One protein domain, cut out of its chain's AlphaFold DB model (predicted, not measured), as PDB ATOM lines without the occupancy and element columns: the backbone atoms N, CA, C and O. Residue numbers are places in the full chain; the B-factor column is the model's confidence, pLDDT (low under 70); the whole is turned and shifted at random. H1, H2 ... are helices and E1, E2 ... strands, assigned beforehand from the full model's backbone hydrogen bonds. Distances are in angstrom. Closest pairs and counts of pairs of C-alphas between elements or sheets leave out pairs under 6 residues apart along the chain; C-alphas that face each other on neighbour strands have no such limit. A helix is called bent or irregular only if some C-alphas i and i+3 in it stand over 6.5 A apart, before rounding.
ATOM      1  N   ASP A   8     103.813 141.471 144.294       68.31
ATOM      2  CA  ASP A   8     104.724 141.149 145.391       68.31
ATOM      3  C   ASP A   8     103.983 140.582 146.605       68.31
ATOM      4  O   ASP A   8     104.484 139.654 147.238       68.31
ATOM      5  N   GLU A   9     102.748 141.028 146.863       69.62
ATOM      6  CA  GLU A   9     101.874 140.391 147.859       69.62
ATOM      7  C   GLU A   9     101.531 138.944 147.471       69.62
ATOM      8  O   GLU A   9     101.521 138.061 148.328       69.62
ATOM      9  N   ILE A  10     101.320 138.676 146.177       67.44
ATOM     10  CA  ILE A  10     101.091 137.313 145.670       67.44
ATOM     11  C   ILE A  10     102.345 136.455 145.877       67.44
ATOM     12  O   ILE A  10     102.255 135.368 146.443       67.44
ATOM     13  N   LYS A  11     103.527 136.955 145.491       66.38
ATOM     14  CA  LYS A  11     104.808 136.250 145.685       66.38
ATOM     15  C   LYS A  11     105.062 135.933 147.160       66.38
ATOM     16  O   LYS A  11     105.490 134.827 147.479       66.38
ATOM     17  N   ALA A  12     104.810 136.888 148.055       69.88
ATOM     18  CA  ALA A  12     104.972 136.700 149.493       69.88
ATOM     19  C   ALA A  12     103.990 135.655 150.043       69.88
ATOM     20  O   ALA A  12     104.386 134.786 150.817       69.88
ATOM     21  N   SER A  13     102.730 135.687 149.598       69.50
ATOM     22  CA  SER A  13     101.721 134.708 150.008       69.50
ATOM     23  C   SER A  13     102.074 133.287 149.552       69.50
ATOM     24  O   SER A  13     101.998 132.359 150.359       69.50
ATOM     25  N   ILE A  14     102.554 133.139 148.311       65.12
ATOM     26  CA  ILE A  14     103.058 131.874 147.757       65.12
ATOM     27  C   ILE A  14     104.229 131.337 148.594       65.12
ATOM     28  O   ILE A  14     104.208 130.182 149.011       65.12
ATOM     29  N   LYS A  15     105.228 132.180 148.897       66.69
ATOM     30  CA  LYS A  15     106.398 131.792 149.709       66.69
ATOM     31  C   LYS A  15     106.034 131.327 151.122       66.69
ATOM     32  O   LYS A  15     106.780 130.538 151.694       66.69
ATOM     33  N   ASN A  16     104.931 131.830 151.677       67.50
ATOM     34  CA  ASN A  16     104.471 131.485 153.022       67.50
ATOM     35  C   ASN A  16     103.601 130.220 153.056       67.50
ATOM     36  O   ASN A  16     103.637 129.503 154.051       67.50
ATOM     37  N   HIS A  17     102.826 129.940 152.004       66.06
ATOM     38  CA  HIS A  17     101.938 128.770 151.956       66.06
ATOM     39  C   HIS A  17     102.629 127.492 151.471       66.06
ATOM     40  O   HIS A  17     102.146 126.402 151.766       66.06
ATOM     41  N   TYR A  18     103.760 127.606 150.768       61.69
ATOM     42  CA  TYR A  18     104.485 126.456 150.233       61.69
ATOM     43  C   TYR A  18     105.851 126.282 150.912       61.69
ATOM     44  O   TYR A  18     106.730 127.131 150.751       61.69
ATOM     45  N   PRO A  19     106.081 125.169 151.639       53.19
ATOM     46  CA  PRO A  19     107.347 124.906 152.323       53.19
ATOM     47  C   PRO A  19     108.453 124.379 151.394       53.19
ATOM     48  O   PRO A  19     109.540 124.061 151.871       53.19
ATOM     49  N   VAL A  20     108.205 124.283 150.084       56.00
ATOM     50  CA  VAL A  20     109.148 123.708 149.114       56.00
ATOM     51  C   VAL A  20     110.174 124.782 148.698       56.00
ATOM     52  O   VAL A  20     109.775 125.818 148.158       56.00
ATOM     53  N   PRO A  21     111.482 124.614 148.973       60.47
ATOM     54  CA  PRO A  21     112.510 125.624 148.688       60.47
ATOM     55  C   PRO A  21     112.540 126.103 147.230       60.47
ATOM     56  O   PRO A  21     112.741 127.288 146.968       60.47
ATOM     57  N   GLU A  22     112.267 125.205 146.293       58.06
ATOM     58  CA  GLU A  22     112.235 125.439 144.851       58.06
ATOM     59  C   GLU A  22     111.112 126.421 144.467       58.06
ATOM     60  O   GLU A  22     111.280 127.279 143.602       58.06
ATOM     61  N   PHE A  23     110.002 126.410 145.212       58.53
ATOM     62  CA  PHE A  23     108.901 127.362 145.056       58.53
ATOM     63  C   PHE A  23     109.318 128.804 145.353       58.53
ATOM     64  O   PHE A  23     108.824 129.749 144.732       58.53
ATOM     65  N   LYS A  24     110.242 128.997 146.305       59.66
ATOM     66  CA  LYS A  24     110.722 130.333 146.688       59.66
ATOM     67  C   LYS A  24     111.505 130.994 145.562       59.66
ATOM     68  O   LYS A  24     111.462 132.225 145.459       59.66
ATOM     69  N   ASN A  25     112.164 130.189 144.733       59.41
ATOM     70  CA  ASN A  25     112.933 130.657 143.590       59.41
ATOM     71  C   ASN A  25     112.015 130.982 142.406       59.41
ATOM     72  O   ASN A  25     112.211 132.016 141.777       59.41
ATOM     73  N   ASN A  26     110.928 130.230 142.204       58.38
ATOM     74  CA  ASN A  26     110.107 130.346 140.987       58.38
ATOM     75  C   ASN A  26     108.838 131.193 141.174       58.38
ATOM     76  O   ASN A  26     108.161 131.511 140.202       58.38
ATOM     77  N   ALA A  27     108.532 131.636 142.400       58.62
ATOM     78  CA  ALA A  27     107.342 132.440 142.711       58.62
ATOM     79  C   ALA A  27     107.203 133.726 141.870       58.62
ATOM     80  O   ALA A  27     106.115 134.290 141.782       58.62
ATOM     81  N   HIS A  28     108.292 134.218 141.273       60.47
ATOM     82  CA  HIS A  28     108.286 135.391 140.402       60.47
ATOM     83  C   HIS A  28     107.803 135.098 138.969       60.47
ATOM     84  O   HIS A  28     107.334 136.018 138.298       60.47
ATOM     85  N   LEU A  29     107.861 133.843 138.516       58.69
ATOM     86  CA  LEU A  29     107.414 133.415 137.193       58.69
ATOM     87  C   LEU A  29     105.907 133.141 137.225       58.69
ATOM     88  O   LEU A  29     105.428 132.232 137.895       58.69
ATOM     89  N   GLY A  30     105.129 133.965 136.518       59.69
ATOM     90  CA  GLY A  30     103.687 133.745 136.372       59.69
ATOM     91  C   GLY A  30     102.887 133.816 137.680       59.69
ATOM     92  O   GLY A  30     101.817 133.218 137.746       59.69
ATOM     93  N   ALA A  31     103.368 134.549 138.696       68.19
ATOM     94  CA  ALA A  31     102.843 134.553 140.071       68.19
ATOM     95  C   ALA A  31     101.302 134.526 140.202       68.19
ATOM     96  O   ALA A  31     100.787 133.737 140.994       68.19
ATOM     97  N   PRO A  32     100.521 135.313 139.429       69.06
ATOM     98  CA  PRO A  32      99.064 135.254 139.529       69.06
ATOM     99  C   PRO A  32      98.455 133.967 138.951       69.06
ATOM    100  O   PRO A  32      97.455 133.498 139.489       69.06
ATOM    101  N   SER A  33      99.027 133.428 137.871       73.44
ATOM    102  CA  SER A  33      98.611 132.167 137.241       73.44
ATOM    103  C   SER A  33      98.985 130.974 138.116       73.44
ATOM    104  O   SER A  33      98.198 130.046 138.260       73.44
ATOM    105  N   LEU A  34     100.166 131.027 138.739       74.94
ATOM    106  CA  LEU A  34     100.618 130.012 139.682       74.94
ATOM    107  C   LEU A  34      99.734 129.996 140.936       74.94
ATOM    108  O   LEU A  34      99.306 128.926 141.352       74.94
ATOM    109  N   TRP A  35      99.389 131.168 141.486       76.25
ATOM    110  CA  TRP A  35      98.410 131.268 142.575       76.25
ATOM    111  C   TRP A  35      97.068 130.643 142.194       76.25
ATOM    112  O   TRP A  35      96.501 129.886 142.978       76.25
ATOM    113  N   ASP A  36      96.560 130.956 140.999       78.12
ATOM    114  CA  ASP A  36      95.284 130.411 140.537       78.12
ATOM    115  C   ASP A  36      95.341 128.891 140.439       78.12
ATOM    116  O   ASP A  36      94.488 128.223 141.019       78.12
ATOM    117  N   LEU A  37      96.376 128.352 139.789       80.50
ATOM    118  CA  LEU A  37      96.601 126.912 139.681       80.50
ATOM    119  C   LEU A  37      96.661 126.248 141.064       80.50
ATOM    120  O   LEU A  37      96.068 125.199 141.282       80.50
ATOM    121  N   CYS A  38      97.330 126.877 142.022       77.81
ATOM    122  CA  CYS A  38      97.486 126.361 143.375       77.81
ATOM    123  C   CYS A  38      96.173 126.381 144.176       77.81
ATOM    124  O   CYS A  38      95.765 125.370 144.752       77.81
ATOM    125  N   HIS A  39      95.489 127.526 144.210       78.94
ATOM    126  CA  HIS A  39      94.492 127.809 145.243       78.94
ATOM    127  C   HIS A  39      93.081 128.057 144.733       78.94
ATOM    128  O   HIS A  39      92.133 127.698 145.435       78.94
ATOM    129  N   GLU A  40      92.926 128.681 143.569       81.81
ATOM    130  CA  GLU A  40      91.623 129.172 143.109       81.81
ATOM    131  C   GLU A  40      90.968 128.215 142.114       81.81
ATOM    132  O   GLU A  40      89.748 128.107 142.102       81.81
ATOM    133  N   VAL A  41      91.768 127.508 141.314       83.44
ATOM    134  CA  VAL A  41      91.312 126.482 140.376       83.44
ATOM    135  C   VAL A  41      91.023 125.184 141.128       83.44
ATOM    136  O   VAL A  41      91.832 124.743 141.953       83.44
ATOM    137  N   LYS A  42      89.873 124.574 140.842       85.62
ATOM    138  CA  LYS A  42      89.379 123.338 141.463       85.62
ATOM    139  C   LYS A  42      88.963 122.316 140.414       85.62
ATOM    140  O   LYS A  42      88.758 122.651 139.252       85.62
ATOM    141  N   GLU A  43      88.842 121.063 140.842       88.38
ATOM    142  CA  GLU A  43      88.225 120.024 140.022       88.38
ATOM    143  C   GLU A  43      86.831 120.469 139.553       88.38
ATOM    144  O   GLU A  43      86.063 121.061 140.311       88.38
ATOM    145  N   GLY A  44      86.537 120.229 138.278       85.56
ATOM    146  CA  GLY A  44      85.317 120.668 137.610       85.56
ATOM    147  C   GLY A  44      85.444 122.002 136.872       85.56
ATOM    148  O   GLY A  44      84.692 122.208 135.917       85.56
ATOM    149  N   ASP A  45      86.401 122.864 137.234       83.62
ATOM    150  CA  ASP A  45      86.574 124.172 136.593       83.62
ATOM    151  C   ASP A  45      86.979 124.048 135.120       83.62
ATOM    152  O   ASP A  45      87.805 123.211 134.744       83.62
ATOM    153  N   LEU A  46      86.452 124.955 134.291       82.25
ATOM    154  CA  LEU A  46      86.946 125.190 132.937       82.25
ATOM    155  C   LEU A  46      88.021 126.280 132.941       82.25
ATOM    156  O   LEU A  46      87.820 127.389 133.447       82.25
ATOM    157  N   VAL A  47      89.150 125.973 132.310       82.62
ATOM    158  CA  VAL A  47      90.309 126.855 132.196       82.62
ATOM    159  C   VAL A  47      90.629 127.070 130.724       82.62
ATOM    160  O   VAL A  47      90.695 126.118 129.947       82.62
ATOM    161  N   ILE A  48      90.853 128.327 130.340       79.94
ATOM    162  CA  ILE A  48      91.338 128.663 128.999       79.94
ATOM    163  C   ILE A  48      92.859 128.783 129.053       79.94
ATOM    164  O   ILE A  48      93.389 129.624 129.787       79.94
ATOM    165  N   LEU A  49      93.549 127.958 128.267       77.75
ATOM    166  CA  LEU A  49      95.001 127.988 128.139       77.75
ATOM    167  C   LEU A  49      95.406 128.944 127.014       77.75
ATOM    168  O   LEU A  49      94.938 128.857 125.877       77.75
ATOM    169  N   GLY A  50      96.287 129.882 127.354       66.25
ATOM    170  CA  GLY A  50      96.819 130.894 126.447       66.25
ATOM    171  C   GLY A  50      98.323 130.740 126.269       66.25
ATOM    172  O   GLY A  50      99.070 131.627 126.672       66.25
ATOM    173  N   ALA A  51      98.779 129.610 125.719       54.09
ATOM    174  CA  ALA A  51     100.196 129.416 125.386       54.09
ATOM    175  C   ALA A  51     100.606 130.154 124.094       54.09
ATOM    176  O   ALA A  51     101.783 130.439 123.887       54.09
ATOM    177  N   SER A  52      99.638 130.514 123.247       51.81
ATOM    178  CA  SER A  52      99.837 131.313 122.038       51.81
ATOM    179  C   SER A  52      98.600 132.170 121.733       51.81
ATOM    180  O   SER A  52      97.513 131.955 122.273       51.81
ATOM    181  N   THR A  53      98.779 133.198 120.902       56.03
ATOM    182  CA  THR A  53      97.676 133.912 120.246       56.03
ATOM    183  C   THR A  53      97.411 133.284 118.874       56.03
ATOM    184  O   THR A  53      98.373 133.154 118.113       56.03
ATOM    185  N   PRO A  54      96.153 132.976 118.504       56.56
ATOM    186  CA  PRO A  54      94.926 133.103 119.301       56.56
ATOM    187  C   PRO A  54      94.805 132.016 120.384       56.56
ATOM    188  O   PRO A  54      95.460 130.989 120.302       56.56
ATOM    189  N   ARG A  55      93.961 132.246 121.399       64.75
ATOM    190  CA  ARG A  55      93.681 131.284 122.485       64.75
ATOM    191  C   ARG A  55      93.127 129.991 121.890       64.75
ATOM    192  O   ARG A  55      92.109 130.053 121.208       64.75
ATOM    193  N   THR A  56      93.766 128.854 122.142       67.38
ATOM    194  CA  THR A  56      93.477 127.631 121.377       67.38
ATOM    195  C   THR A  56      92.797 126.517 122.158       67.38
ATOM    196  O   THR A  56      92.232 125.642 121.512       67.38
ATOM    197  N   LEU A  57      92.821 126.516 123.498       81.44
ATOM    198  CA  LEU A  57      92.360 125.342 124.243       81.44
ATOM    199  C   LEU A  57      91.568 125.683 125.505       81.44
ATOM    200  O   LEU A  57      92.025 126.438 126.365       81.44
ATOM    201  N   VAL A  58      90.389 125.073 125.617       82.88
ATOM    202  CA  VAL A  58      89.612 124.990 126.854       82.88
ATOM    203  C   VAL A  58      89.794 123.591 127.421       82.88
ATOM    204  O   VAL A  58      89.601 122.593 126.723       82.88
ATOM    205  N   VAL A  59      90.156 123.515 128.694       87.06
ATOM    206  CA  VAL A  59      90.333 122.252 129.411       87.06
ATOM    207  C   VAL A  59      89.482 122.251 130.667       87.06
ATOM    208  O   VAL A  59      89.241 123.305 131.259       87.06
ATOM    209  N   GLN A  60      89.041 121.069 131.082       87.69
ATOM    210  CA  GLN A  60      88.421 120.869 132.380       87.69
ATOM    211  C   GLN A  60      89.444 120.297 133.351       87.69
ATOM    212  O   GLN A  60      90.169 119.365 133.012       87.69
ATOM    213  N   VAL A  61      89.479 120.821 134.565       89.81
ATOM    214  CA  VAL A  61      90.316 120.285 135.639       89.81
ATOM    215  C   VAL A  61      89.644 119.042 136.206       89.81
ATOM    216  O   VAL A  61      88.471 119.085 136.572       89.81
ATOM    217  N   VAL A  62      90.378 117.935 136.264       92.56
ATOM    218  CA  VAL A  62      89.863 116.620 136.694       92.56
ATOM    219  C   VAL A  62      90.652 116.030 137.860       92.56
ATOM    220  O   VAL A  62      90.514 114.850 138.161       92.56
ATOM    221  N   GLY A  63      91.508 116.827 138.495       87.38
ATOM    222  CA  GLY A  63      92.253 116.377 139.657       87.38
ATOM    223  C   GLY A  63      92.791 117.506 140.518       87.38
ATOM    224  O   GLY A  63      92.786 118.696 140.160       87.38
ATOM    225  N   ASP A  64      93.267 117.091 141.683       87.94
ATOM    226  CA  ASP A  64      93.871 117.972 142.662       87.94
ATOM    227  C   ASP A  64      95.211 118.542 142.197       87.94
ATOM    228  O   ASP A  64      95.801 118.136 141.196       87.94
ATOM    229  N   TYR A  65      95.655 119.569 142.917       85.69
ATOM    230  CA  TYR A  65      96.971 120.143 142.702       85.69
ATOM    231  C   TYR A  65      98.025 119.158 143.186       85.69
ATOM    232  O   TYR A  65      97.939 118.649 144.305       85.69
ATOM    233  N   GLU A  66      99.050 118.977 142.370       83.62
ATOM    234  CA  GLU A  66     100.209 118.173 142.702       83.62
ATOM    235  C   GLU A  66     101.505 118.928 142.399       83.62
ATOM    236  O   GLU A  66     101.598 119.748 141.480       83.62
ATOM    237  N   PHE A  67     102.517 118.632 143.209       78.75
ATOM    238  CA  PHE A  67     103.887 119.045 142.962       78.75
ATOM    239  C   PHE A  67     104.699 117.798 142.619       78.75
ATOM    240  O   PHE A  67     104.975 116.983 143.500       78.75
ATOM    241  N   VAL A  68     105.073 117.644 141.350       79.31
ATOM    242  CA  VAL A  68     105.756 116.442 140.852       79.31
ATOM    243  C   VAL A  68     107.257 116.703 140.800       79.31
ATOM    244  O   VAL A  68     107.773 117.301 139.851       79.31
ATOM    245  N   LYS A  69     107.970 116.285 141.849       72.81
ATOM    246  CA  LYS A  69     109.415 116.523 141.997       72.81
ATOM    247  C   LYS A  69     110.230 115.747 140.958       72.81
ATOM    248  O   LYS A  69     111.281 116.205 140.520       72.81
ATOM    249  N   GLU A  70     109.721 114.596 140.543       73.94
ATOM    250  CA  GLU A  70     110.334 113.647 139.616       73.94
ATOM    251  C   GLU A  70     110.475 114.223 138.199       73.94
ATOM    252  O   GLU A  70     111.319 113.773 137.432       73.94
ATOM    253  N   ASN A  71     109.713 115.273 137.872       67.56
ATOM    254  CA  ASN A  71     109.813 115.983 136.594       67.56
ATOM    255  C   ASN A  71     111.026 116.931 136.515       67.56
ATOM    256  O   ASN A  71     111.217 117.619 135.509       67.56
ATOM    257  N   TRP A  72     111.871 116.973 137.550       57.94
ATOM    258  CA  TRP A  72     113.127 117.717 137.545       57.94
ATOM    259  C   TRP A  72     114.265 116.936 136.854       57.94
ATOM    260  O   TRP A  72     114.532 115.800 137.246       57.94
ATOM    261  N   PRO A  73     115.020 117.521 135.897       57.00
ATOM    262  CA  PRO A  73     114.864 118.836 135.262       57.00
ATOM    263  C   PRO A  73     114.173 118.761 133.883       57.00
ATOM    264  O   PRO A  73     114.291 119.695 133.091       57.00
ATOM    265  N   LEU A  74     113.504 117.646 133.563       51.16
ATOM    266  CA  LEU A  74     113.049 117.289 132.211       51.16
ATOM    267  C   LEU A  74     112.233 118.387 131.504       51.16
ATOM    268  O   LEU A  74     112.330 118.510 130.286       51.16
ATOM    269  N   ILE A  75     111.474 119.204 132.247       52.62
ATOM    270  CA  ILE A  75     110.708 120.344 131.708       52.62
ATOM    271  C   ILE A  75     110.919 121.586 132.598       52.62
ATOM    272  O   ILE A  75     109.979 122.200 133.100       52.62
ATOM    273  N   GLY A  76     112.181 121.946 132.843       56.66
ATOM    274  CA  GLY A  76     112.544 123.175 133.558       56.66
ATOM    275  C   GLY A  76     111.942 123.288 134.967       56.66
ATOM    276  O   GLY A  76     111.882 122.325 135.722       56.66
ATOM    277  N   GLU A  77     111.502 124.491 135.328       58.16
ATOM    278  CA  GLU A  77     111.004 124.893 136.655       58.16
ATOM    279  C   GLU A  77     109.486 124.653 136.872       58.16
ATOM    280  O   GLU A  77     108.870 125.233 137.772       58.16
ATOM    281  N   TYR A  78     108.856 123.809 136.043       65.31
ATOM    282  CA  TYR A  78     107.402 123.591 136.025       65.31
ATOM    283  C   TYR A  78     106.976 122.288 136.723       65.31
ATOM    284  O   TYR A  78     106.499 121.340 136.105       65.31
ATOM    285  N   GLN A  79     107.117 122.248 138.049       75.38
ATOM    286  CA  GLN A  79     106.706 121.103 138.885       75.38
ATOM    287  C   GLN A  79     105.244 121.179 139.356       75.38
ATOM    288  O   GLN A  79     104.736 120.230 139.943       75.38
ATOM    289  N   ASN A  80     104.575 122.306 139.108       79.00
ATOM    290  CA  ASN A  80     103.212 122.591 139.550       79.00
ATOM    291  C   ASN A  80     102.195 122.098 138.532       79.00
ATOM    292  O   ASN A  80     102.175 122.610 137.409       79.00
ATOM    293  N   GLN A  81     101.350 121.144 138.914       83.06
ATOM    294  CA  GLN A  81     100.463 120.476 137.968       83.06
ATOM    295  C   GLN A  81      99.058 120.291 138.536       83.06
ATOM    296  O   GLN A  81      98.821 120.323 139.745       83.06
ATOM    297  N   ARG A  82      98.114 120.141 137.610       88.69
ATOM    298  CA  ARG A  82      96.766 119.630 137.841       88.69
ATOM    299  C   ARG A  82      96.403 118.750 136.662       88.69
ATOM    300  O   ARG A  82      96.674 119.126 135.519       88.69
ATOM    301  N   ALA A  83      95.743 117.632 136.934       88.94
ATOM    302  CA  ALA A  83      95.198 116.793 135.879       88.94
ATOM    303  C   ALA A  83      94.098 117.545 135.115       88.94
ATOM    304  O   ALA A  83      93.227 118.192 135.709       88.94
ATOM    305  N   ILE A  84      94.132 117.439 133.788       90.31
ATOM    306  CA  ILE A  84      93.162 118.068 132.894       90.31
ATOM    307  C   ILE A  84      92.560 117.052 131.926       90.31
ATOM    308  O   ILE A  84      93.183 116.058 131.565       90.31
ATOM    309  N   ARG A  85      91.345 117.349 131.473       88.94
ATOM    310  CA  ARG A  85      90.686 116.706 130.342       88.94
ATOM    311  C   ARG A  85      90.465 117.747 129.255       88.94
ATOM    312  O   ARG A  85      89.890 118.805 129.517       88.94
ATOM    313  N   GLU A  86      90.915 117.444 128.044       86.44
ATOM    314  CA  GLU A  86      90.632 118.282 126.882       86.44
ATOM    315  C   GLU A  86      89.126 118.369 126.636       86.44
ATOM    316  O   GLU A  86      88.378 117.413 126.858       86.44
ATOM    317  N   THR A  87      88.675 119.540 126.194       85.00
ATOM    318  CA  THR A  87      87.271 119.766 125.853       85.00
ATOM    319  C   THR A  87      87.143 120.187 124.398       85.00
ATOM    320  O   THR A  87      88.095 120.667 123.790       85.00
ATOM    321  N   VAL A  88      85.940 120.035 123.851       85.00
ATOM    322  CA  VAL A  88      85.603 120.470 122.487       85.00
ATOM    323  C   VAL A  88      85.101 121.918 122.433       85.00
ATOM    324  O   VAL A  88      84.641 122.371 121.388       85.00
ATOM    325  N   TYR A  89      85.125 122.643 123.559       83.88
ATOM    326  CA  TYR A  89      84.501 123.960 123.646       83.88
ATOM    327  C   TYR A  89      85.327 125.035 122.955       83.88
ATOM    328  O   TYR A  89      86.545 125.118 123.109       83.88
ATOM    329  N   ASP A  90      84.621 125.918 122.251       81.25
ATOM    330  CA  ASP A  90      85.225 127.095 121.649       81.25
ATOM    331  C   ASP A  90      85.640 128.094 122.755       81.25
ATOM    332  O   ASP A  90      84.792 128.550 123.537       81.25
ATOM    333  N   PRO A  91      86.928 128.476 122.835       79.50
ATOM    334  CA  PRO A  91      87.421 129.379 123.870       79.50
ATOM    335  C   PRO A  91      86.818 130.785 123.789       79.50
ATOM    336  O   PRO A  91      86.690 131.443 124.819       79.50
ATOM    337  N   ASN A  92      86.416 131.264 122.609       79.44
ATOM    338  CA  ASN A  92      85.741 132.552 122.459       79.44
ATOM    339  C   ASN A  92      84.295 132.486 122.949       79.44
ATOM    340  O   ASN A  92      83.861 133.418 123.624       79.44
ATOM    341  N   LYS A  93      83.569 131.395 122.668       81.88
ATOM    342  CA  LYS A  93      82.208 131.195 123.196       81.88
ATOM    343  C   LYS A  93      82.206 131.112 124.719       81.88
ATOM    344  O   LYS A  93      81.446 131.827 125.369       81.88
ATOM    345  N   ILE A  94      83.103 130.302 125.285       79.62
ATOM    346  CA  ILE A  94      83.271 130.190 126.738       79.62
ATOM    347  C   ILE A  94      83.632 131.549 127.325       79.62
ATOM    348  O   ILE A  94      83.031 131.978 128.305       79.62
ATOM    349  N   TRP A  95      84.566 132.273 126.706       76.69
ATOM    350  CA  TRP A  95      84.959 133.589 127.193       76.69
ATOM    351  C   TRP A  95      83.830 134.621 127.128       76.69
ATOM    352  O   TRP A  95      83.678 135.408 128.061       76.69
ATOM    353  N   ALA A  96      83.043 134.625 126.052       77.00
ATOM    354  CA  ALA A  96      81.899 135.516 125.897       77.00
ATOM    355  C   ALA A  96      80.818 135.246 126.952       77.00
ATOM    356  O   ALA A  96      80.253 136.194 127.494       77.00
ATOM    357  N   ALA A  97      80.568 133.976 127.277       78.06
ATOM    358  CA  ALA A  97      79.566 133.587 128.264       78.06
ATOM    359  C   ALA A  97      80.045 133.778 129.712       78.06
ATOM    360  O   ALA A  97      79.330 134.320 130.552       78.06
ATOM    361  N   ALA A  98      81.265 133.341 130.017       75.25
ATOM    362  CA  ALA A  98      81.770 133.287 131.384       75.25
ATOM    363  C   ALA A  98      82.432 134.591 131.840       75.25
ATOM    364  O   ALA A  98      82.517 134.857 133.040       75.25
ATOM    365  N   GLY A  99      82.940 135.381 130.890       71.62
ATOM    366  CA  GLY A  99      83.737 136.568 131.152       71.62
ATOM    367  C   GLY A  99      85.063 136.284 131.868       71.62
ATOM    368  O   GLY A  99      85.417 135.161 132.234       71.62
ATOM    369  N   GLN A 100      85.817 137.355 132.091       72.25
ATOM    370  CA  GLN A 100      87.077 137.319 132.824       72.25
ATOM    371  C   GLN A 100      86.862 137.497 134.327       72.25
ATOM    372  O   GLN A 100      86.205 138.454 134.742       72.25
ATOM    373  N   ALA A 101      87.492 136.657 135.157       67.75
ATOM    374  CA  ALA A 101      87.498 136.888 136.598       67.75
ATOM    375  C   ALA A 101      88.098 138.277 136.946       67.75
ATOM    376  O   ALA A 101      89.136 138.657 136.387       67.75
ATOM    377  N   PRO A 102      87.499 139.044 137.881       65.62
ATOM    378  CA  PRO A 102      87.936 140.404 138.192       65.62
ATOM    379  C   PRO A 102      89.426 140.514 138.537       65.62
ATOM    380  O   PRO A 102      89.944 139.786 139.384       65.62
ATOM    381  N   GLY A 103      90.116 141.474 137.915       64.75
ATOM    382  CA  GLY A 103      91.536 141.734 138.167       64.75
ATOM    383  C   GLY A 103      92.498 140.751 137.492       64.75
ATOM    384  O   GLY A 103      93.679 140.727 137.851       64.75
ATOM    385  N   ARG A 104      92.035 139.954 136.529       65.12
ATOM    386  CA  ARG A 104      92.888 139.133 135.661       65.12
ATOM    387  C   ARG A 104      93.176 139.872 134.353       65.12
ATOM    388  O   ARG A 104      92.410 140.741 133.951       65.12
ATOM    389  N   SER A 105      94.305 139.566 133.715       66.56
ATOM    390  CA  SER A 105      94.652 140.103 132.392       66.56
ATOM    391  C   SER A 105      94.371 139.056 131.330       66.56
ATOM    392  O   SER A 105      94.645 137.875 131.516       66.56
ATOM    393  N   ARG A 106      93.805 139.488 130.201       61.53
ATOM    394  CA  ARG A 106      93.449 138.614 129.077       61.53
ATOM    395  C   ARG A 106      94.655 137.896 128.446       61.53
ATOM    396  O   ARG A 106      94.441 136.974 127.663       61.53
ATOM    397  N   TYR A 107      95.867 138.351 128.771       63.72
ATOM    398  CA  TYR A 107      97.155 137.844 128.297       63.72
ATOM    399  C   TYR A 107      97.837 136.884 129.284       63.72
ATOM    400  O   TYR A 107      98.983 136.506 129.073       63.72
ATOM    401  N   GLN A 108      97.183 136.529 130.394       67.38
ATOM    402  CA  GLN A 108      97.722 135.524 131.309       67.38
ATOM    403  C   GLN A 108      97.624 134.131 130.684       67.38
ATOM    404  O   GLN A 108      96.639 133.809 130.025       67.38
ATOM    405  N   THR A 109      98.641 133.306 130.928       67.25
ATOM    406  CA  THR A 109      98.735 131.930 130.417       67.25
ATOM    407  C   THR A 109      97.604 131.035 130.921       67.25
ATOM    408  O   THR A 109      97.139 130.162 130.193       67.25
ATOM    409  N   LEU A 110      97.151 131.281 132.154       71.12
ATOM    410  CA  LEU A 110      96.023 130.609 132.786       71.12
ATOM    411  C   LEU A 110      95.034 131.678 133.233       71.12
ATOM    412  O   LEU A 110      95.399 132.593 133.977       71.12
ATOM    413  N   ILE A 111      93.788 131.572 132.774       70.50
ATOM    414  CA  ILE A 111      92.724 132.479 133.196       70.50
ATOM    415  C   ILE A 111      91.524 131.670 133.660       70.50
ATOM    416  O   ILE A 111      90.947 130.898 132.894       70.50
ATOM    417  N   ARG A 112      91.123 131.908 134.911       71.00
ATOM    418  CA  ARG A 112      89.851 131.433 135.449       71.00
ATOM    419  C   ARG A 112      88.697 132.254 134.872       71.00
ATOM    420  O   ARG A 112      88.749 133.491 134.858       71.00
ATOM    421  N   CYS A 113      87.652 131.564 134.438       70.38
ATOM    422  CA  CYS A 113      86.384 132.174 134.050       70.38
ATOM    423  C   CYS A 113      85.700 132.843 135.259       70.38
ATOM    424  O   CYS A 113      85.850 132.381 136.392       70.38
ATOM    425  N   ALA A 114      84.988 133.961 135.054       66.81
ATOM    426  CA  ALA A 114      84.357 134.686 136.167       66.81
ATOM    427  C   ALA A 114      83.156 133.933 136.747       66.81
ATOM    428  O   ALA A 114      82.979 133.906 137.965       66.81
ATOM    429  N   ASN A 115      82.366 133.333 135.857       66.25
ATOM    430  CA  ASN A 115      81.115 132.659 136.165       66.25
ATOM    431  C   ASN A 115      81.187 131.184 135.761       66.25
ATOM    432  O   ASN A 115      81.873 130.832 134.798       66.25
TER     433      ASN A 115
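What this domain is: This is residues 8 to 115 of the 122 residues of an uncharacterized protein of Proteobacteria bacterium (UniProt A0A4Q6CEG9). A strongly twisted, curled sheet of four strands holds the helix H3 in its hollow, where H3 meets both edge strands, E3 and E4. H1 and H2 sit beyond H3 at one end of the long axis and H4 lies at the other end, over E1. The printed part has 108 residues, with four named helices and four named strands in the order H1 H2 H3 E1 E2 E3 H4 E4; the sheet's order is E3 E2 E1 E4, antiparallel throughout, and the class is mixed, helices and strands. The whole is compact, with a radius of gyration of the C-alphas of 14.1 A and spans of 40 by 29 by 25 A.

Where its parts are: H1, residues 8 to 17, begins at C-alpha 8 (104.724, 141.149, 145.391) and measures 14.3 A. H2 is residues 21 to 26, and H3 is residues 31 to 40, 12.8 A. H3 is neither bent nor irregular, but only just: C-alphas 37 and 40 are 6.5 A apart. E1 is residues 46 to 49. E2, residues 57 to 67, is the longest strand at 22.9 A and bends by 85 degrees at residue 63, C-alpha (92.253, 116.377, 139.657). E3 is residues 80 to 86, 18.4 A; H4 is residues 91 to 98, 10.2 A; E4, residues 110 to 112, ends at C-alpha 112 (89.851, 131.433, 135.449).

How they stand to each other: E1, E2 and E3 form a meander, each strand the antiparallel neighbour of the one before. In the hairpin E2 and E3, N 62 and O 83 are within hydrogen-bond range at 2.9 A. In the hairpin E1 and E2, N 47 and O 59 are also 2.9 A apart. E4 is antiparallel to E1 at 152 degrees; C-alphas 49 and 110 face each other at 5.4 A, but no backbone N and O are within hydrogen-bond range across this pair. H3 is on the sheet at a height of 5.8 A, over none of its strands, but only just: 2 of its C-alphas fall on E3. Its closest C-alphas to E4 are Ser 33 and Leu 110, 5.4 A. H1 touches H3, the closest C-alphas being those of Lys 11 and Ala 31, 6.2 A, at a steep tilt of 44 degrees, the same way. H1 and H2 touch only at the corner, with C-alphas 15 and 24 at 5.5 A; H2 and H3 are apart. H4 is on the sheet at a height of 10.0 A, over E1 and slantwise at 43 degrees on the local plane. Every O i to N i+4 pair is within hydrogen-bond range in H1, H3 and H4, and 1 of 2 in H2.

The domain as a whole: The two C-alphas farthest apart, those of Pro 21 and Lys 93, are 40.0 A apart. The printed part has no cut. The links E2 to E3 and H4 to E4 are long. The mean pLDDT of the printed part is 72.2; residues 8 to 32, 50 to 56, 71 to 78, 101 to 109 and 114 to 115 are under 70.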